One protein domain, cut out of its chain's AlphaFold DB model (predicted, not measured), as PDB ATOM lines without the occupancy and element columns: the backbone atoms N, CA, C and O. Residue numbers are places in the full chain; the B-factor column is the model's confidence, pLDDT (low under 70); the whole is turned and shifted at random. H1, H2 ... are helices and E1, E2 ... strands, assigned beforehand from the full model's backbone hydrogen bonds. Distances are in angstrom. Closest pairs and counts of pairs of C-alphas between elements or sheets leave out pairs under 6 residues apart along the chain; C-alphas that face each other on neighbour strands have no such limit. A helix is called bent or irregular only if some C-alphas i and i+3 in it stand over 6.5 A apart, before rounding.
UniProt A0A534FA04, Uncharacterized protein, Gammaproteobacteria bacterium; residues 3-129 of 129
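AT A GLANCE: This is residues 3 to 129 of the 129 residues of an uncharacterized protein of Gammaproteobacteria bacterium (UniProt A0A534FA04). A three-stranded antiparallel sheet, E3, E5, E4 in order, has the helix H2 packed along one face, and the separate two-stranded hairpin E1 and E2 reaches away from it as an arm. H3 follows E5 at one end of the length, and the link of residues 98 to 108 makes the other end. The printed part has 127 residues with five named strands and three named helices, in the order E1 E2 E3 H1 H2 E4 E5 H3. The class is mixed, helices and strands, with 63 of the 127 residues in named elements, under half. The whole is loose, with a radius of gyration of the C-alphas of 17.7 A and spans of 55 by 39 by 28 A.

HOW THE PARTS SIT: Begin at E1, residues 12 to 16, and E2, residues 29 to 33, an antiparallel hairpin; look for N 14 and O 31, 2.8 A apart. Next come E3, residues 50 to 56, H1, residues 67 to 72, H2, residues 74 to 87, E4, residues 90 to 97, and E5, residues 109 to 118. E1 and E2 are both apart from E3, E4, E5 and H2. E5 is the inner strand: beside E3 find N 53 and O 115, 2.9 A, and beside E4 find N 94 and O 112, 2.8 A. E4 and E5 form a hairpin, and E4 bends by 57 degrees at residue 93. H1 only grazes this sheet with residues 67 to 72; its closest C-alphas to E5 are those of Ala 71 and Thr 109, 5.4 A. H2 lies over E5 and E4 at a height over the sheet of 9.4 A, along the strands, at 8 degrees to E4 on the local plane; its closest C-alphas to E4 are those of Cys 74 and Ser 97, 5.4 A. This gives two layers, H2 on one face of the sheet. E3, H1 H2 and E4 make a split strand-helix-strand unit, two strands running the same way with E5 between them, and its crossover is right-handed. H3, residues 120 to 127, is not on the sheet. H1 has every O i to N i+4 pair within hydrogen-bond range, H2 has 7 of 10 and H3 2 of 4.

IN THESE COORDINATES: Find C-alpha 12 at (-24.165, -40.201, -13.405), where E1 begins; E1 measures 13.0 A and E2 13.7 A from first to last C-alpha. E3 measures 18.9 A, H1 9.0 A and E4 18.7 A. H2 starts at C-alpha 74, (-35.354, -23.790, 5.568), and measures 20.2 A; it is irregular, but only just, with C-alphas 82 and 85 6.7 A apart. E5 measures 28.3 A, and H3, 10.9 A, ends at C-alpha 127, (-26.491, -58.801, -11.967).

THE WHOLE: The C-alphas farthest apart are those of His 102 and Arg 129, 56.7 A. The printed part has no cut; the links E1 to E2, E2 to E3 and E4 to E5 are long, and residues 40 to 45 stand free. The mean pLDDT of the printed part is 79.0, and residues 27 to 28, 43 to 44, 60 to 72, 101 to 104 and 121 to 129 are under 70.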
ATOM      1  N   LEU A   3     -27.331 -41.544  -3.258       87.12
ATOM      2  CA  LEU A   3     -27.142 -42.961  -2.925       87.12
ATOM      3  C   LEU A   3     -27.851 -43.335  -1.617       87.12
ATOM      4  O   LEU A   3     -28.534 -44.350  -1.550       87.12
ATOM      5  N   GLU A   4     -27.767 -42.466  -0.605       86.44
ATOM      6  CA  GLU A   4     -28.459 -42.654   0.675       86.44
ATOM      7  C   GLU A   4     -29.980 -42.682   0.507       86.44
ATOM      8  O   GLU A   4     -30.651 -43.445   1.195       86.44
ATOM      9  N   LEU A   5     -30.511 -41.908  -0.446       87.69
ATOM     10  CA  LEU A   5     -31.934 -41.876  -0.796       87.69
ATOM     11  C   LEU A   5     -32.397 -43.093  -1.624       87.69
ATOM     12  O   LEU A   5     -33.593 -43.233  -1.863       87.69
ATOM     13  N   GLY A   6     -31.486 -43.978  -2.040       88.56
ATOM     14  CA  GLY A   6     -31.803 -45.208  -2.775       88.56
ATOM     15  C   GLY A   6     -31.537 -45.165  -4.278       88.56
ATOM     16  O   GLY A   6     -32.022 -46.036  -5.005       88.56
ATOM     17  N   ALA A   7     -30.765 -44.187  -4.765       91.50
ATOM     18  CA  ALA A   7     -30.228 -44.246  -6.123       91.50
ATOM     19  C   ALA A   7     -29.235 -45.410  -6.256       91.50
ATOM     20  O   ALA A   7     -28.455 -45.691  -5.344       91.50
ATOM     21  N   ARG A   8     -29.235 -46.068  -7.415       89.94
ATOM     22  CA  ARG A   8     -28.283 -47.140  -7.722       89.94
ATOM     23  C   ARG A   8     -26.846 -46.581  -7.868       89.94
ATOM     24  O   ARG A   8     -26.691 -45.437  -8.305       89.94
ATOM     25  N   PRO A   9     -25.787 -47.359  -7.541       87.62
ATOM     26  CA  PRO A   9     -24.396 -46.885  -7.592       87.62
ATOM     27  C   PRO A   9     -23.879 -46.422  -8.960       87.62
ATOM     28  O   PRO A   9     -22.857 -45.752  -9.029       87.62
ATOM     29  N   ASP A  10     -24.565 -46.758 -10.051       88.25
ATOM     30  CA  ASP A  10     -24.223 -46.362 -11.422       88.25
ATOM     31  C   ASP A  10     -24.785 -44.989 -11.829       88.25
ATOM     32  O   ASP A  10     -24.811 -44.660 -13.019       88.25
ATOM     33  N   LEU A  11     -25.273 -44.194 -10.871       91.38
ATOM     34  CA  LEU A  11     -25.744 -42.841 -11.143       91.38
ATOM     35  C   LEU A  11     -24.647 -42.002 -11.811       91.38
ATOM     36  O   LEU A  11     -23.461 -42.103 -11.493       91.38
ATOM     37  N   GLN A  12     -25.060 -41.120 -12.714       91.06
ATOM     38  CA  GLN A  12     -24.165 -40.201 -13.405       91.06
ATOM     39  C   GLN A  12     -24.496 -38.772 -12.997       91.06
ATOM     40  O   GLN A  12     -25.630 -38.326 -13.168       91.06
ATOM     41  N   VAL A  13     -23.493 -38.043 -12.506       89.38
ATOM     42  CA  VAL A  13     -23.585 -36.604 -12.233       89.38
ATOM     43  C   VAL A  13     -22.697 -35.871 -13.224       89.38
ATOM     44  O   VAL A  13     -21.506 -36.157 -13.331       89.38
ATOM     45  N   ARG A  14     -23.273 -34.919 -13.952       88.50
ATOM     46  CA  ARG A  14     -22.546 -34.036 -14.865       88.50
ATOM     47  C   ARG A  14     -22.726 -32.601 -14.404       88.50
ATOM     48  O   ARG A  14     -23.845 -32.093 -14.409       88.50
ATOM     49  N   GLY A  15     -21.633 -31.958 -14.010       84.06
ATOM     50  CA  GLY A  15     -21.626 -30.517 -13.782       84.06
ATOM     51  C   GLY A  15     -21.698 -29.768 -15.111       84.06
ATOM     52  O   GLY A  15     -21.117 -30.209 -16.104       84.06
ATOM     53  N   TYR A  16     -22.397 -28.641 -15.129       79.75
ATOM     54  CA  TYR A  16     -22.334 -27.677 -16.220       79.75
ATOM     55  C   TYR A  16     -21.874 -26.316 -15.701       79.75
ATOM     56  O   TYR A  16     -22.027 -25.990 -14.524       79.75
ATOM     57  N   GLY A  17     -21.238 -25.551 -16.592       76.00
ATOM     58  CA  GLY A  17     -20.826 -24.180 -16.306       76.00
ATOM     59  C   GLY A  17     -22.023 -23.236 -16.194       76.00
ATOM     60  O   GLY A  17     -23.173 -23.660 -16.293       76.00
ATOM     61  N   CYS A  18     -21.738 -21.948 -16.017       76.62
ATOM     62  CA  CYS A  18     -22.756 -20.909 -15.885       76.62
ATOM     63  C   CYS A  18     -23.782 -20.977 -17.027       76.62
ATOM     64  O   CYS A  18     -23.421 -20.955 -18.206       76.62
ATOM     65  N   THR A  19     -25.060 -21.049 -16.669       75.00
ATOM     66  CA  THR A  19     -26.189 -21.045 -17.610       75.00
ATOM     67  C   THR A  19     -26.670 -19.637 -17.936       75.00
ATOM     68  O   THR A  19     -27.285 -19.415 -18.981       75.00
ATOM     69  N   GLN A  20     -26.371 -18.666 -17.069       77.06
ATOM     70  CA  GLN A  20     -26.669 -17.264 -17.330       77.06
ATOM     71  C   GLN A  20     -25.699 -16.646 -18.341       77.06
ATOM     72  O   GLN A  20     -24.481 -16.766 -18.234       77.06
ATOM     73  N   LEU A  21     -26.272 -15.916 -19.304       78.75
ATOM     74  CA  LEU A  21     -25.543 -15.136 -20.310       78.75
ATOM     75  C   LEU A  21     -24.846 -13.898 -19.722       78.75
ATOM     76  O   LEU A  21     -23.835 -13.453 -20.258       78.75
ATOM     77  N   VAL A  22     -25.400 -13.318 -18.653       84.19
ATOM     78  CA  VAL A  22     -24.879 -12.118 -17.989       84.19
ATOM     79  C   VAL A  22     -25.092 -12.254 -16.483       84.19
ATOM     80  O   VAL A  22     -26.213 -12.503 -16.042       84.19
ATOM     81  N   GLY A  23     -24.028 -12.030 -15.712       78.94
ATOM     82  CA  GLY A  23     -24.033 -12.131 -14.250       78.94
ATOM     83  C   GLY A  23     -23.584 -13.504 -13.728       78.94
ATOM     84  O   GLY A  23     -23.466 -14.452 -14.503       78.94
ATOM     85  N   PRO A  24     -23.261 -13.600 -12.426       77.00
ATOM     86  CA  PRO A  24     -22.916 -14.867 -11.797       77.00
ATOM     87  C   PRO A  24     -24.151 -15.763 -11.720       77.00
ATOM     88  O   PRO A  24     -25.212 -15.298 -11.310       77.00
ATOM     89  N   ASP A  25     -23.985 -17.039 -12.071       73.81
ATOM     90  CA  ASP A  25     -25.045 -18.029 -11.888       73.81
ATOM     91  C   ASP A  25     -25.351 -18.155 -10.386       73.81
ATOM     92  O   ASP A  25     -24.417 -18.361  -9.601       73.81
ATOM     93  N   PRO A  26     -26.613 -18.006  -9.947       70.38
ATOM     94  CA  PRO A  26     -26.957 -18.139  -8.540       70.38
ATOM     95  C   PRO A  26     -26.713 -19.557  -8.015       70.38
ATOM     96  O   PRO A  26     -26.572 -19.721  -6.804       70.38
ATOM     97  N   PHE A  27     -26.643 -20.571  -8.890       66.12
ATOM     98  CA  PHE A  27     -26.466 -21.960  -8.477       66.12
ATOM     99  C   PHE A  27     -25.502 -22.723  -9.387       66.12
ATOM    100  O   PHE A  27     -25.501 -22.583 -10.607       66.12
ATOM    101  N   ALA A  28     -24.693 -23.599  -8.785       67.50
ATOM    102  CA  ALA A  28     -23.892 -24.543  -9.550       67.50
ATOM    103  C   ALA A  28     -24.815 -25.538 -10.263       67.50
ATOM    104  O   ALA A  28     -25.601 -26.259  -9.645       67.50
ATOM    105  N   GLY A  29     -24.702 -25.570 -11.580       75.75
ATOM    106  CA  GLY A  29     -25.520 -26.395 -12.434       75.75
ATOM    107  C   GLY A  29     -25.131 -27.871 -12.435       75.75
ATOM    108  O   GLY A  29     -23.990 -28.208 -12.757       75.75
ATOM    109  N   VAL A  30     -26.075 -28.772 -12.144       84.69
ATOM    110  CA  VAL A  30     -25.864 -30.226 -12.266       84.69
ATOM    111  C   VAL A  30     -26.981 -30.915 -13.044       84.69
ATOM    112  O   VAL A  30     -28.158 -30.578 -12.917       84.69
ATOM    113  N   SER A  31     -26.606 -31.875 -13.888       86.50
ATOM    114  CA  SER A  31     -27.511 -32.804 -14.562       86.50
ATOM    115  C   SER A  31     -27.245 -34.202 -14.024       86.50
ATOM    116  O   SER A  31     -26.099 -34.658 -14.003       86.50
ATOM    117  N   ILE A  32     -28.296 -34.855 -13.536       88.06
ATOM    118  CA  ILE A  32     -28.202 -36.134 -12.838       88.06
ATOM    119  C   ILE A  32     -29.071 -37.151 -13.568       88.06
ATOM    120  O   ILE A  32     -30.278 -36.958 -13.707       88.06
ATOM    121  N   THR A  33     -28.459 -38.261 -13.965       91.88
ATOM    122  CA  THR A  33     -29.169 -39.449 -14.441       91.88
ATOM    123  C   THR A  33     -29.028 -40.533 -13.388       91.88
ATOM    124  O   THR A  33     -27.913 -40.914 -13.032       91.88
ATOM    125  N   MET A  34     -30.149 -41.041 -12.884       90.81
ATOM    126  CA  MET A  34     -30.165 -42.052 -11.831       90.81
ATOM    127  C   MET A  34     -31.264 -43.083 -12.059       90.81
ATOM    128  O   MET A  34     -32.317 -42.774 -12.615       90.81
ATOM    129  N   ASN A  35     -31.010 -44.297 -11.580       90.38
ATOM    130  CA  ASN A  35     -31.989 -45.369 -11.494       90.38
ATOM    131  C   ASN A  35     -32.396 -45.540 -10.029       90.38
ATOM    132  O   ASN A  35     -31.536 -45.584  -9.148       90.38
ATOM    133  N   VAL A  36     -33.699 -45.641  -9.778       90.50
ATOM    134  CA  VAL A  36     -34.292 -45.733  -8.437       90.50
ATOM    135  C   VAL A  36     -35.290 -46.881  -8.386       90.50
ATOM    136  O   VAL A  36     -35.885 -47.246  -9.403       90.50
ATOM    137  N   LEU A  37     -35.497 -47.445  -7.199       88.19
ATOM    138  CA  LEU A  37     -36.520 -48.466  -7.003       88.19
ATOM    139  C   LEU A  37     -37.914 -47.844  -7.003       88.19
ATOM    140  O   LEU A  37     -38.130 -46.789  -6.411       88.19
ATOM    141  N   GLN A  38     -38.862 -48.531  -7.638       85.69
ATOM    142  CA  GLN A  38     -40.273 -48.156  -7.662       85.69
ATOM    143  C   GLN A  38     -41.120 -49.349  -7.194       85.69
ATOM    144  O   GLN A  38     -41.010 -50.433  -7.773       85.69
ATOM    145  N   PRO A  39     -41.954 -49.194  -6.150       81.56
ATOM    146  CA  PRO A  39     -42.867 -50.233  -5.714       81.56
ATOM    147  C   PRO A  39     -43.873 -50.526  -6.827       81.56
ATOM    148  O   PRO A  39     -44.600 -49.639  -7.270       81.56
ATOM    149  N   ALA A  40     -43.941 -51.778  -7.266       81.44
ATOM    150  CA  ALA A  40     -44.921 -52.207  -8.250       81.44
ATOM    151  C   ALA A  40     -46.076 -52.934  -7.554       81.44
ATOM    152  O   ALA A  40     -45.864 -53.872  -6.790       81.44
ATOM    153  N   ALA A  41     -47.314 -52.534  -7.856       77.62
ATOM    154  CA  ALA A  41     -48.510 -53.218  -7.355       77.62
ATOM    155  C   ALA A  41     -48.707 -54.613  -7.981       77.62
ATOM    156  O   ALA A  41     -49.455 -55.434  -7.453       77.62
ATOM    157  N   LYS A  42     -48.064 -54.874  -9.124       77.00
ATOM    158  CA  LYS A  42     -48.093 -56.155  -9.832       77.00
ATOM    159  C   LYS A  42     -46.667 -56.548 -10.226       77.00
ATOM    160  O   LYS A  42     -45.931 -55.680 -10.696       77.00
ATOM    161  N   PRO A  43     -46.277 -57.825 -10.086       67.94
ATOM    162  CA  PRO A  43     -45.004 -58.304 -10.609       67.94
ATOM    163  C   PRO A  43     -45.009 -58.167 -12.134       67.94
ATOM    164  O   PRO A  43     -45.902 -58.689 -12.797       67.94
ATOM    165  N   GLY A  44     -44.043 -57.439 -12.689       66.81
ATOM    166  CA  GLY A  44     -43.976 -57.180 -14.133       66.81
ATOM    167  C   GLY A  44     -42.559 -57.032 -14.683       66.81
ATOM    168  O   GLY A  44     -42.399 -56.642 -15.833       66.81
ATOM    169  N   GLY A  45     -41.536 -57.324 -13.876       73.12
ATOM    170  CA  GLY A  45     -40.135 -57.155 -14.248       73.12
ATOM    171  C   GLY A  45     -39.181 -57.806 -13.250       73.12
ATOM    172  O   GLY A  45     -39.605 -58.567 -12.378       73.12
ATOM    173  N   GLN A  46     -37.892 -57.498 -13.387       76.56
ATOM    174  CA  GLN A  46     -36.848 -57.997 -12.498       76.56
ATOM    175  C   GLN A  46     -37.090 -57.489 -11.072       76.56
ATOM    176  O   GLN A  46     -37.100 -56.288 -10.809       76.56
ATOM    177  N   THR A  47     -37.320 -58.419 -10.150       82.88
ATOM    178  CA  THR A  47     -37.481 -58.114  -8.731       82.88
ATOM    179  C   THR A  47     -36.116 -58.065  -8.072       82.88
ATOM    180  O   THR A  47     -35.352 -59.024  -8.175       82.88
ATOM    181  N   VAL A  48     -35.832 -56.981  -7.360       82.94
ATOM    182  CA  VAL A  48     -34.627 -56.852  -6.541       82.94
ATOM    183  C   VAL A  48     -35.012 -56.901  -5.065       82.94
ATOM    184  O   VAL A  48     -35.968 -56.227  -4.670       82.94
ATOM    185  N   PRO A  49     -34.308 -57.686  -4.235       87.94
ATOM    186  CA  PRO A  49     -34.468 -57.600  -2.791       87.94
ATOM    187  C   PRO A  49     -34.145 -56.184  -2.313       87.94
ATOM    188  O   PRO A  49     -33.154 -55.577  -2.729       87.94
ATOM    189  N   ALA A  50     -35.033 -55.641  -1.489       89.50
ATOM    190  CA  ALA A  50     -34.983 -54.260  -1.052       89.50
ATOM    191  C   ALA A  50     -35.500 -54.133   0.378       89.50
ATOM    192  O   ALA A  50     -36.335 -54.919   0.832       89.50
ATOM    193  N   ARG A  51     -35.050 -53.083   1.062       92.06
ATOM    194  CA  ARG A  51     -35.458 -52.757   2.428       92.06
ATOM    195  C   ARG A  51     -35.739 -51.273   2.578       92.06
ATOM    196  O   ARG A  51     -35.204 -50.441   1.851       92.06
ATOM    197  N   TRP A  52     -36.566 -50.944   3.561       93.12
ATOM    198  CA  TRP A  52     -36.789 -49.562   3.967       93.12
ATOM    199  C   TRP A  52     -35.648 -49.105   4.875       93.12
ATOM    200  O   TRP A  52     -35.310 -49.789   5.844       93.12
ATOM    201  N   LYS A  53     -35.046 -47.962   4.550       92.00
ATOM    202  CA  LYS A  53     -33.979 -47.321   5.320       92.00
ATOM    203  C   LYS A  53     -34.442 -45.934   5.746       92.00
ATOM    204  O   LYS A  53     -34.892 -45.156   4.912       92.00
ATOM    205  N   THR A  54     -34.322 -45.608   7.029       92.88
ATOM    206  CA  THR A  54     -34.537 -44.238   7.505       92.88
ATOM    207  C   THR A  54     -33.332 -43.377   7.148       92.88
ATOM    208  O   THR A  54     -32.199 -43.746   7.453       92.88
ATOM    209  N   VAL A  55     -33.586 -42.231   6.525       89.38
ATOM    210  CA  VAL A  55     -32.585 -41.222   6.175       89.38
ATOM    211  C   VAL A  55     -32.976 -39.909   6.832       89.38
ATOM    212  O   VAL A  55     -34.134 -39.494   6.764       89.38
ATOM    213  N   ASP A  56     -32.002 -39.270   7.471       88.50
ATOM    214  CA  ASP A  56     -32.085 -37.884   7.914       88.50
ATOM    215  C   ASP A  56     -31.335 -37.025   6.897       88.50
ATOM    216  O   ASP A  56     -30.134 -37.195   6.711       88.50
ATOM    217  N   VAL A  57     -32.055 -36.164   6.181       81.38
ATOM    218  CA  VAL A  57     -31.490 -35.366   5.082       81.38
ATOM    219  C   VAL A  57     -30.558 -34.272   5.606       81.38
ATOM    220  O   VAL A  57     -29.660 -33.848   4.885       81.38
ATOM    221  N   LEU A  58     -30.763 -33.831   6.848       77.75
ATOM    222  CA  LEU A  58     -29.964 -32.784   7.484       77.75
ATOM    223  C   LEU A  58     -28.724 -33.330   8.205       77.75
ATOM    224  O   LEU A  58     -27.879 -32.549   8.624       77.75
ATOM    225  N   ALA A  59     -28.604 -34.651   8.358       71.31
ATOM    226  CA  ALA A  59     -27.434 -35.267   8.967       71.31
ATOM    227  C   ALA A  59     -26.388 -35.569   7.884       71.31
ATOM    228  O   ALA A  59     -26.533 -36.522   7.114       71.31
ATOM    229  N   THR A  60     -25.330 -34.760   7.814       57.56
ATOM    230  CA  THR A  60     -24.197 -34.989   6.900       57.56
ATOM    231  C   THR A  60     -23.342 -36.190   7.315       57.56
ATOM    232  O   THR A  60     -22.784 -36.859   6.451       57.56
ATOM    233  N   GLU A  61     -23.306 -36.516   8.611       58.75
ATOM    234  CA  GLU A  61     -22.638 -37.687   9.196       58.75
ATOM    235  C   GLU A  61     -23.532 -38.325  10.285       58.75
ATOM    236  O   GLU A  61     -24.384 -37.634  10.853       58.75
ATOM    237  N   PRO A  62     -23.343 -39.611  10.661       51.09
ATOM    238  CA  PRO A  62     -24.210 -40.336  11.606       51.09
ATOM    239  C   PRO A  62     -24.384 -39.719  13.007       51.09
ATOM    240  O   PRO A  62     -25.198 -40.218  13.776       51.09
ATOM    241  N   ASN A  63     -23.637 -38.664  13.353       52.91
ATOM    242  CA  ASN A  63     -23.733 -37.926  14.618       52.91
ATOM    243  C   ASN A  63     -23.532 -36.406  14.446       52.91
ATOM    244  O   ASN A  63     -23.319 -35.706  15.435       52.91
ATOM    245  N   ASP A  64     -23.570 -35.897  13.215       58.31
ATOM    246  CA  ASP A  64     -23.373 -34.478  12.920       58.31
ATOM    247  C   ASP A  64     -24.733 -33.836  12.667       58.31
ATOM    248  O   ASP A  64     -25.253 -33.819  11.554       58.31
ATOM    249  N   HIS A  65     -25.364 -33.408  13.754       58.69
ATOM    250  CA  HIS A  65     -26.594 -32.637  13.695       58.69
ATOM    251  C   HIS A  65     -26.276 -31.252  14.246       58.69
ATOM    252  O   HIS A  65     -26.554 -30.988  15.412       58.69
ATOM    253  N   ASP A  66     -25.681 -30.378  13.429       66.12
ATOM    254  CA  ASP A  66     -25.539 -28.962  13.772       66.12
ATOM    255  C   ASP A  66     -26.936 -28.313  13.773       66.12
ATOM    256  O   ASP A  66     -27.524 -28.082  12.713       66.12
ATOM    257  N   PRO A  67     -27.521 -28.021  14.950       58.28
ATOM    258  CA  PRO A  67     -28.867 -27.471  15.027       58.28
ATOM    259  C   PRO A  67     -28.939 -26.021  14.525       58.28
ATOM    260  O   PRO A  67     -30.045 -25.528  14.300       58.28
ATOM    261  N   VAL A  68     -27.795 -25.339  14.383       58.25
ATOM    262  CA  VAL A  68     -27.692 -23.960  13.894       58.25
ATOM    263  C   VAL A  68     -27.608 -23.950  12.370       58.25
ATOM    264  O   VAL A  68     -28.394 -23.243  11.742       58.25
ATOM    265  N   GLY A  69     -26.739 -24.777  11.781       60.94
ATOM    266  CA  GLY A  69     -26.680 -25.006  10.335       60.94
ATOM    267  C   GLY A  69     -28.007 -25.523   9.785       60.94
ATOM    268  O   GLY A  69     -28.573 -24.916   8.881       60.94
ATOM    269  N   ALA A  70     -28.593 -26.533  10.439       60.94
ATOM    270  CA  ALA A  70     -29.904 -27.053  10.063       60.94
ATOM    271  C   ALA A  70     -30.971 -25.946  10.029       60.94
ATOM    272  O   ALA A  70     -31.788 -25.909   9.109       60.94
ATOM    273  N   ALA A  71     -30.985 -25.031  11.006       59.88
ATOM    274  CA  ALA A  71     -31.974 -23.951  11.080       59.88
ATOM    275  C   ALA A  71     -31.885 -22.948   9.912       59.88
ATOM    276  O   ALA A  71     -32.858 -22.234   9.669       59.88
ATOM    277  N   ALA A  72     -30.757 -22.897   9.194       63.47
ATOM    278  CA  ALA A  72     -30.574 -22.070   8.003       63.47
ATOM    279  C   ALA A  72     -31.073 -22.743   6.707       63.47
ATOM    280  O   ALA A  72     -31.306 -22.052   5.720       63.47
ATOM    281  N   ASP A  73     -31.311 -24.059   6.708       73.62
ATOM    282  CA  ASP A  73     -31.656 -24.841   5.506       73.62
ATOM    283  C   ASP A  73     -33.159 -24.873   5.192       73.62
ATOM    284  O   ASP A  73     -33.660 -25.776   4.526       73.62
ATOM    285  N   CYS A  74     -33.905 -23.891   5.681       77.62
ATOM    286  CA  CYS A  74     -35.354 -23.790   5.568       77.62
ATOM    287  C   CYS A  74     -35.886 -23.949   4.136       77.62
ATOM    288  O   CYS A  74     -36.705 -24.833   3.850       77.62
ATOM    289  N   GLU A  75     -35.405 -23.101   3.232       80.31
ATOM    290  CA  GLU A  75     -35.754 -23.100   1.816       80.31
ATOM    291  C   GLU A  75     -35.256 -24.380   1.135       80.31
ATOM    292  O   GLU A  75     -35.976 -24.988   0.340       80.31
ATOM    293  N   LEU A  76     -34.062 -24.841   1.514       82.75
ATOM    294  CA  LEU A  76     -33.433 -26.029   0.950       82.75
ATOM    295  C   LEU A  76     -34.234 -27.300   1.257       82.75
ATOM    296  O   LEU A  76     -34.560 -28.060   0.344       82.75
ATOM    297  N   ILE A  77     -34.616 -27.542   2.515       86.00
ATOM    298  CA  ILE A  77     -35.381 -28.746   2.868       86.00
ATOM    299  C   ILE A  77     -36.796 -28.730   2.293       86.00
ATOM    300  O   ILE A  77     -37.353 -29.792   1.996       86.00
ATOM    301  N   ALA A  78     -37.388 -27.544   2.122       86.44
ATOM    302  CA  ALA A  78     -38.669 -27.395   1.445       86.44
ATOM    303  C   ALA A  78     -38.549 -27.818  -0.024       86.44
ATOM    304  O   ALA A  78     -39.372 -28.600  -0.510       86.44
ATOM    305  N   GLU A  79     -37.488 -27.384  -0.703       85.56
ATOM    306  CA  GLU A  79     -37.220 -27.771  -2.081       85.56
ATOM    307  C   GLU A  79     -36.906 -29.266  -2.216       85.56
ATOM    308  O   GLU A  79     -37.481 -29.931  -3.079       85.56
ATOM    309  N   ILE A  80     -36.077 -29.836  -1.336       88.56
ATOM    310  CA  ILE A  80     -35.775 -31.276  -1.343       88.56
ATOM    311  C   ILE A  80     -37.062 -32.089  -1.174       88.56
ATOM    312  O   ILE A  80     -37.301 -33.036  -1.930       88.56
ATOM    313  N   ARG A  81     -37.935 -31.704  -0.235       90.69
ATOM    314  CA  ARG A  81     -39.233 -32.364  -0.047       90.69
ATOM    315  C   ARG A  81     -40.100 -32.302  -1.305       90.69
ATOM    316  O   ARG A  81     -40.770 -33.283  -1.614       90.69
ATOM    317  N   GLN A  82     -40.131 -31.164  -1.994       91.06
ATOM    318  CA  GLN A  82     -41.029 -30.941  -3.131       91.06
ATOM    319  C   GLN A  82     -40.500 -31.504  -4.453       91.06
ATOM    320  O   GLN A  82     -41.295 -31.961  -5.270       91.06
ATOM    321  N   LYS A  83     -39.184 -31.462  -4.680       89.25
ATOM    322  CA  LYS A  83     -38.575 -31.774  -5.982       89.25
ATOM    323  C   LYS A  83     -37.739 -33.045  -5.988       89.25
ATOM    324  O   LYS A  83     -37.643 -33.684  -7.028       89.25
ATOM    325  N   VAL A  84     -37.128 -33.407  -4.859       89.62
ATOM    326  CA  VAL A  84     -36.180 -34.528  -4.796       89.62
ATOM    327  C   VAL A  84     -36.849 -35.778  -4.242       89.62
ATOM    328  O   VAL A  84     -36.826 -36.807  -4.910       89.62
ATOM    329  N   LEU A  85     -37.488 -35.715  -3.068       92.19
ATOM    330  CA  LEU A  85     -38.110 -36.897  -2.447       92.19
ATOM    331  C   LEU A  85     -39.140 -37.616  -3.336       92.19
ATOM    332  O   LEU A  85     -39.126 -38.845  -3.332       92.19
ATOM    333  N   PRO A  86     -39.987 -36.929  -4.131       92.38
ATOM    334  CA  PRO A  86     -40.942 -37.607  -5.010       92.38
ATOM    335  C   PRO A  86     -40.293 -38.419  -6.136       92.38
ATOM    336  O   PRO A  86     -40.963 -39.244  -6.750       92.38
ATOM    337  N   LEU A  87     -39.004 -38.202  -6.417       92.00
ATOM    338  CA  LEU A  87     -38.258 -39.011  -7.382       92.00
ATOM    339  C   LEU A  87     -37.920 -40.399  -6.821       92.00
ATOM    340  O   LEU A  87     -37.590 -41.293  -7.592       92.00
ATOM    341  N   PHE A  88     -38.015 -40.595  -5.505       93.12
ATOM    342  CA  PHE A  88     -37.701 -41.845  -4.823       93.12
ATOM    343  C   PHE A  88     -38.962 -42.504  -4.263       93.12
ATOM    344  O   PHE A  88     -39.964 -41.856  -3.953       93.12
ATOM    345  N   ALA A  89     -38.886 -43.814  -4.059       93.19
ATOM    346  CA  ALA A  89     -39.880 -44.536  -3.284       93.19
ATOM    347  C   ALA A  89     -39.726 -44.185  -1.801       93.19
ATOM    348  O   ALA A  89     -38.869 -44.735  -1.107       93.19
ATOM    349  N   THR A  90     -40.548 -43.246  -1.337       93.94
ATOM    350  CA  THR A  90     -40.497 -42.713   0.027       93.94
ATOM    351  C   THR A  90     -41.786 -42.987   0.794       93.94
ATOM    352  O   THR A  90     -42.874 -43.062   0.221       93.94
ATOM    353  N   ARG A  91     -41.667 -43.147   2.113       94.00
ATOM    354  CA  ARG A  91     -42.795 -43.215   3.050       94.00
ATOM    355  C   ARG A  91     -42.401 -42.608   4.398       94.00
ATOM    356  O   ARG A  91     -41.226 -42.336   4.636       94.00
ATOM    357  N   THR A  92     -43.386 -42.396   5.272       94.31
ATOM    358  CA  THR A  92     -43.160 -41.934   6.657       94.31
ATOM    359  C   THR A  92     -42.276 -40.677   6.714       94.31
ATOM    360  O   THR A  92     -41.243 -40.647   7.379       94.31
ATOM    361  N   VAL A  93     -42.648 -39.643   5.951       93.19
ATOM    362  CA  VAL A  93     -41.883 -38.389   5.869       93.19
ATOM    363  C   VAL A  93     -42.206 -37.502   7.079       93.19
ATOM    364  O   VAL A  93     -43.327 -37.007   7.195       93.19
ATOM    365  N   ASP A  94     -41.227 -37.284   7.959       92.94
ATOM    366  CA  ASP A  94     -41.267 -36.302   9.053       92.94
ATOM    367  C   ASP A  94     -40.588 -35.010   8.581       92.94
ATOM    368  O   ASP A  94     -39.374 -34.968   8.369       92.94
ATOM    369  N   TYR A  95     -41.391 -33.964   8.388       90.62
ATOM    370  CA  TYR A  95     -40.946 -32.677   7.871       90.62
ATOM    371  C   TYR A  95     -41.362 -31.523   8.779       90.62
ATOM    372  O   TYR A  95     -42.528 -31.401   9.166       90.62
ATOM    373  N   ARG A  96     -40.417 -30.617   9.024       88.31
ATOM    374  CA  ARG A  96     -40.637 -29.330   9.682       88.31
ATOM    375  C   ARG A  96     -39.739 -28.277   9.048       88.31
ATOM    376  O   ARG A  96     -38.567 -28.549   8.835       88.31
ATOM    377  N   SER A  97     -40.274 -27.089   8.788       84.88
ATOM    378  CA  SER A  97     -39.525 -25.927   8.293       84.88
ATOM    379  C   SER A  97     -40.098 -24.644   8.909       84.88
ATOM    380  O   SER A  97     -40.853 -23.898   8.281       84.88
ATOM    381  N   THR A  98     -39.838 -24.430  10.192       82.44
ATOM    382  CA  THR A  98     -40.265 -23.227  10.908       82.44
ATOM    383  C   THR A  98     -39.207 -22.145  10.741       82.44
ATOM    384  O   THR A  98     -38.162 -22.198  11.387       82.44
ATOM    385  N   CYS A  99     -39.498 -21.176   9.875       74.75
ATOM    386  CA  CYS A  99     -38.559 -20.143   9.444       74.75
ATOM    387  C   CYS A  99     -39.131 -18.774   9.814       74.75
ATOM    388  O   CYS A  99     -40.174 -18.371   9.298       74.75
ATOM    389  N   GLU A 100     -38.472 -18.070  10.733       75.56
ATOM    390  CA  GLU A 100     -38.777 -16.673  11.042       75.56
ATOM    391  C   GLU A 100     -37.729 -15.780  10.380       75.56
ATOM    392  O   GLU A 100     -36.529 -16.050  10.448       75.56
ATOM    393  N   ALA A 101     -38.173 -14.690   9.751       69.38
ATOM    394  CA  ALA A 101     -37.267 -13.754   9.097       69.38
ATOM    395  C   ALA A 101     -36.175 -13.278  10.075       69.38
ATOM    396  O   ALA A 101     -36.479 -12.756  11.149       69.38
ATOM    397  N   HIS A 102     -34.909 -13.440   9.679       67.75
ATOM    398  CA  HIS A 102     -33.717 -13.071  10.457       67.75
ATOM    399  C   HIS A 102     -33.543 -13.803  11.799       67.75
ATOM    400  O   HIS A 102     -32.777 -13.336  12.644       67.75
ATOM    401  N   LYS A 103     -34.219 -14.937  12.022       68.62
ATOM    402  CA  LYS A 103     -34.038 -15.734  13.240       68.62
ATOM    403  C   LYS A 103     -33.747 -17.192  12.921       68.62
ATOM    404  O   LYS A 103     -34.541 -17.876  12.285       68.62
ATOM    405  N   LEU A 104     -32.633 -17.678  13.459       68.50
ATOM    406  CA  LEU A 104     -32.352 -19.105  13.533       68.50
ATOM    407  C   LEU A 104     -33.193 -19.681  14.671       68.50
ATOM    408  O   LEU A 104     -33.043 -19.275  15.824       68.50
ATOM    409  N   VAL A 105     -34.097 -20.597  14.338       72.31
ATOM    410  CA  VAL A 105     -34.886 -21.352  15.314       72.31
ATOM    411  C   VAL A 105     -34.204 -22.710  15.481       72.31
ATOM    412  O   VAL A 105     -34.310 -23.538  14.576       72.31
ATOM    413  N   PRO A 106     -33.490 -22.974  16.594       70.94
ATOM    414  CA  PRO A 106     -32.837 -24.263  16.804       70.94
ATOM    415  C   PRO A 106     -33.848 -25.410  16.710       70.94
ATOM    416  O   PRO A 106     -34.888 -25.389  17.370       70.94
ATOM    417  N   GLY A 107     -33.564 -26.403  15.863       74.69
ATOM    418  CA  GLY A 107     -34.496 -27.508  15.599       74.69
ATOM    419  C   GLY A 107     -35.793 -27.097  14.882       74.69
ATOM    420  O   GLY A 107     -36.771 -27.853  14.889       74.69
ATOM    421  N   GLY A 108     -35.825 -25.902  14.283       77.44
ATOM    422  CA  GLY A 108     -36.924 -25.411  13.449       77.44
ATOM    423  C   GLY A 108     -37.045 -26.162  12.125       77.44
ATOM    424  O   GLY A 108     -38.121 -26.193  11.531       77.44
ATOM    425  N   THR A 109     -35.985 -26.837  11.697       82.12
ATOM    426  CA  THR A 109     -35.925 -27.627  10.468       82.12
ATOM    427  C   THR A 109     -35.729 -29.110  10.775       82.12
ATOM    428  O   THR A 109     -35.006 -29.505  11.691       82.12
ATOM    429  N   ARG A 110     -36.434 -29.958  10.028       86.81
ATOM    430  CA  ARG A 110     -36.300 -31.415  10.057       86.81
ATOM    431  C   ARG A 110     -36.759 -31.985   8.727       86.81
ATOM    432  O   ARG A 110     -37.828 -31.612   8.245       86.81
ATOM    433  N   LEU A 111     -36.008 -32.937   8.186       88.75
ATOM    434  CA  LEU A 111     -36.472 -33.763   7.080       88.75
ATOM    435  C   LEU A 111     -35.948 -35.192   7.226       88.75
ATOM    436  O   LEU A 111     -34.813 -35.491   6.864       88.75
ATOM    437  N   LYS A 112     -36.802 -36.075   7.744       91.75
ATOM    438  CA  LYS A 112     -36.554 -37.518   7.822       91.75
ATOM    439  C   LYS A 112     -37.535 -38.259   6.933       91.75
ATOM    440  O   LYS A 112     -38.707 -37.899   6.873       91.75
ATOM    441  N   ALA A 113     -37.076 -39.306   6.265       93.38
ATOM    442  CA  ALA A 113     -37.934 -40.162   5.456       93.38
ATOM    443  C   ALA A 113     -37.465 -41.615   5.521       93.38
ATOM    444  O   ALA A 113     -36.274 -41.888   5.671       93.38
ATOM    445  N   GLU A 114     -38.392 -42.556   5.370       94.69
ATOM    446  CA  GLU A 114     -38.037 -43.916   4.976       94.69
ATOM    447  C   GLU A 114     -37.955 -43.982   3.450       94.69
ATOM    448  O   GLU A 114     -38.908 -43.627   2.754       94.69
ATOM    449  N   VAL A 115     -36.829 -44.464   2.937       93.69
ATOM    450  CA  VAL A 115     -36.576 -44.643   1.505       93.69
ATOM    451  C   VAL A 115     -36.351 -46.120   1.193       93.69
ATOM    452  O   VAL A 115     -35.817 -46.864   2.021       93.69
ATOM    453  N   LEU A 116     -36.781 -46.566   0.015       93.06
ATOM    454  CA  LEU A 116     -36.559 -47.940  -0.428       93.06
ATOM    455  C   LEU A 116     -35.169 -48.070  -1.059       93.06
ATOM    456  O   LEU A 116     -34.886 -47.445  -2.080       93.06
ATOM    457  N   VAL A 117     -34.319 -48.915  -0.478       91.44
ATOM    458  CA  VAL A 117     -32.957 -49.178  -0.963       91.44
ATOM    459  C   VAL A 117     -32.799 -50.640  -1.363       91.44
ATOM    460  O   VAL A 117     -33.394 -51.522  -0.743       91.44
ATOM    461  N   ALA A 118     -31.992 -50.902  -2.392       88.88
ATOM    462  CA  ALA A 118     -31.636 -52.264  -2.772       88.88
ATOM    463  C   ALA A 118     -30.717 -52.891  -1.714       88.88
ATOM    464  O   ALA A 118     -29.856 -52.214  -1.146       88.88
ATOM    465  N   ASP A 119     -30.861 -54.192  -1.480       85.88
ATOM    466  CA  ASP A 119     -29.908 -54.924  -0.654       85.88
ATOM    467  C   ASP A 119     -28.641 -55.210  -1.465       85.88
ATOM    468  O   ASP A 119     -28.644 -56.023  -2.389       85.88
ATOM    469  N   GLU A 120     -27.532 -54.558  -1.110       70.62
ATOM    470  CA  GLU A 120     -26.263 -54.639  -1.853       70.62
ATOM    471  C   GLU A 120     -25.738 -56.076  -2.010       70.62
ATOM    472  O   GLU A 120     -25.175 -56.420  -3.047       70.62
ATOM    473  N   ARG A 121     -25.991 -56.952  -1.026       60.19
ATOM    474  CA  ARG A 121     -25.625 -58.378  -1.103       60.19
ATOM    475  C   ARG A 121     -26.435 -59.152  -2.144       60.19
ATOM    476  O   ARG A 121     -25.911 -60.086  -2.729       60.19
ATOM    477  N   ALA A 122     -27.685 -58.769  -2.388       54.62
ATOM    478  CA  ALA A 122     -28.555 -59.440  -3.351       54.62
ATOM    479  C   ALA A 122     -28.483 -58.820  -4.757       54.62
ATOM    480  O   ALA A 122     -28.708 -59.505  -5.756       54.62
ATOM    481  N   ALA A 123     -28.150 -57.528  -4.850       53.56
ATOM    482  CA  ALA A 123     -27.963 -56.831  -6.119       53.56
ATOM    483  C   ALA A 123     -26.788 -57.410  -6.931       53.56
ATOM    484  O   ALA A 123     -26.901 -57.535  -8.150       53.56
ATOM    485  N   ALA A 124     -25.704 -57.830  -6.266       54.16
ATOM    486  CA  ALA A 124     -24.568 -58.498  -6.906       54.16
ATOM    487  C   ALA A 124     -24.949 -59.858  -7.528       54.16
ATOM    488  O   ALA A 124     -24.585 -60.136  -8.669       54.16
ATOM    489  N   ASP A 125     -25.760 -60.662  -6.832       48.16
ATOM    490  CA  ASP A 125     -26.236 -61.965  -7.325       48.16
ATOM    491  C   ASP A 125     -27.261 -61.844  -8.467       48.16
ATOM    492  O   ASP A 125     -27.393 -62.744  -9.296       48.16
ATOM    493  N   SER A 126     -27.988 -60.725  -8.522       51.66
ATOM    494  CA  SER A 126     -29.007 -60.456  -9.546       51.66
ATOM    495  C   SER A 126     -28.419 -59.906 -10.852       51.66
ATOM    496  O   SER A 126     -29.067 -60.002 -11.887       51.66
ATOM    497  N   ALA A 127     -27.218 -59.316 -10.802       50.38
ATOM    498  CA  ALA A 127     -26.491 -58.801 -11.967       50.38
ATOM    499  C   ALA A 127     -25.595 -59.861 -12.642       50.38
ATOM    500  O   ALA A 127     -25.115 -59.643 -13.752       50.38
ATOM    501  N   ALA A 128     -25.363 -60.994 -11.972       46.00
ATOM    502  CA  ALA A 128     -24.594 -62.131 -12.478       46.00
ATOM    503  C   ALA A 128     -25.464 -63.213 -13.159       46.00
ATOM    504  O   ALA A 128     -24.940 -64.252 -13.563       46.00
ATOM    505  N   ARG A 129     -26.779 -62.988 -13.262       40.78
ATOM    506  CA  ARG A 129     -27.757 -63.853 -13.938       40.78
ATOM    507  C   ARG A 129     -28.414 -63.102 -15.084       40.78
ATOM    508  O   ARG A 129     -28.716 -63.774 -16.092       40.78
TER     509      ARG A 129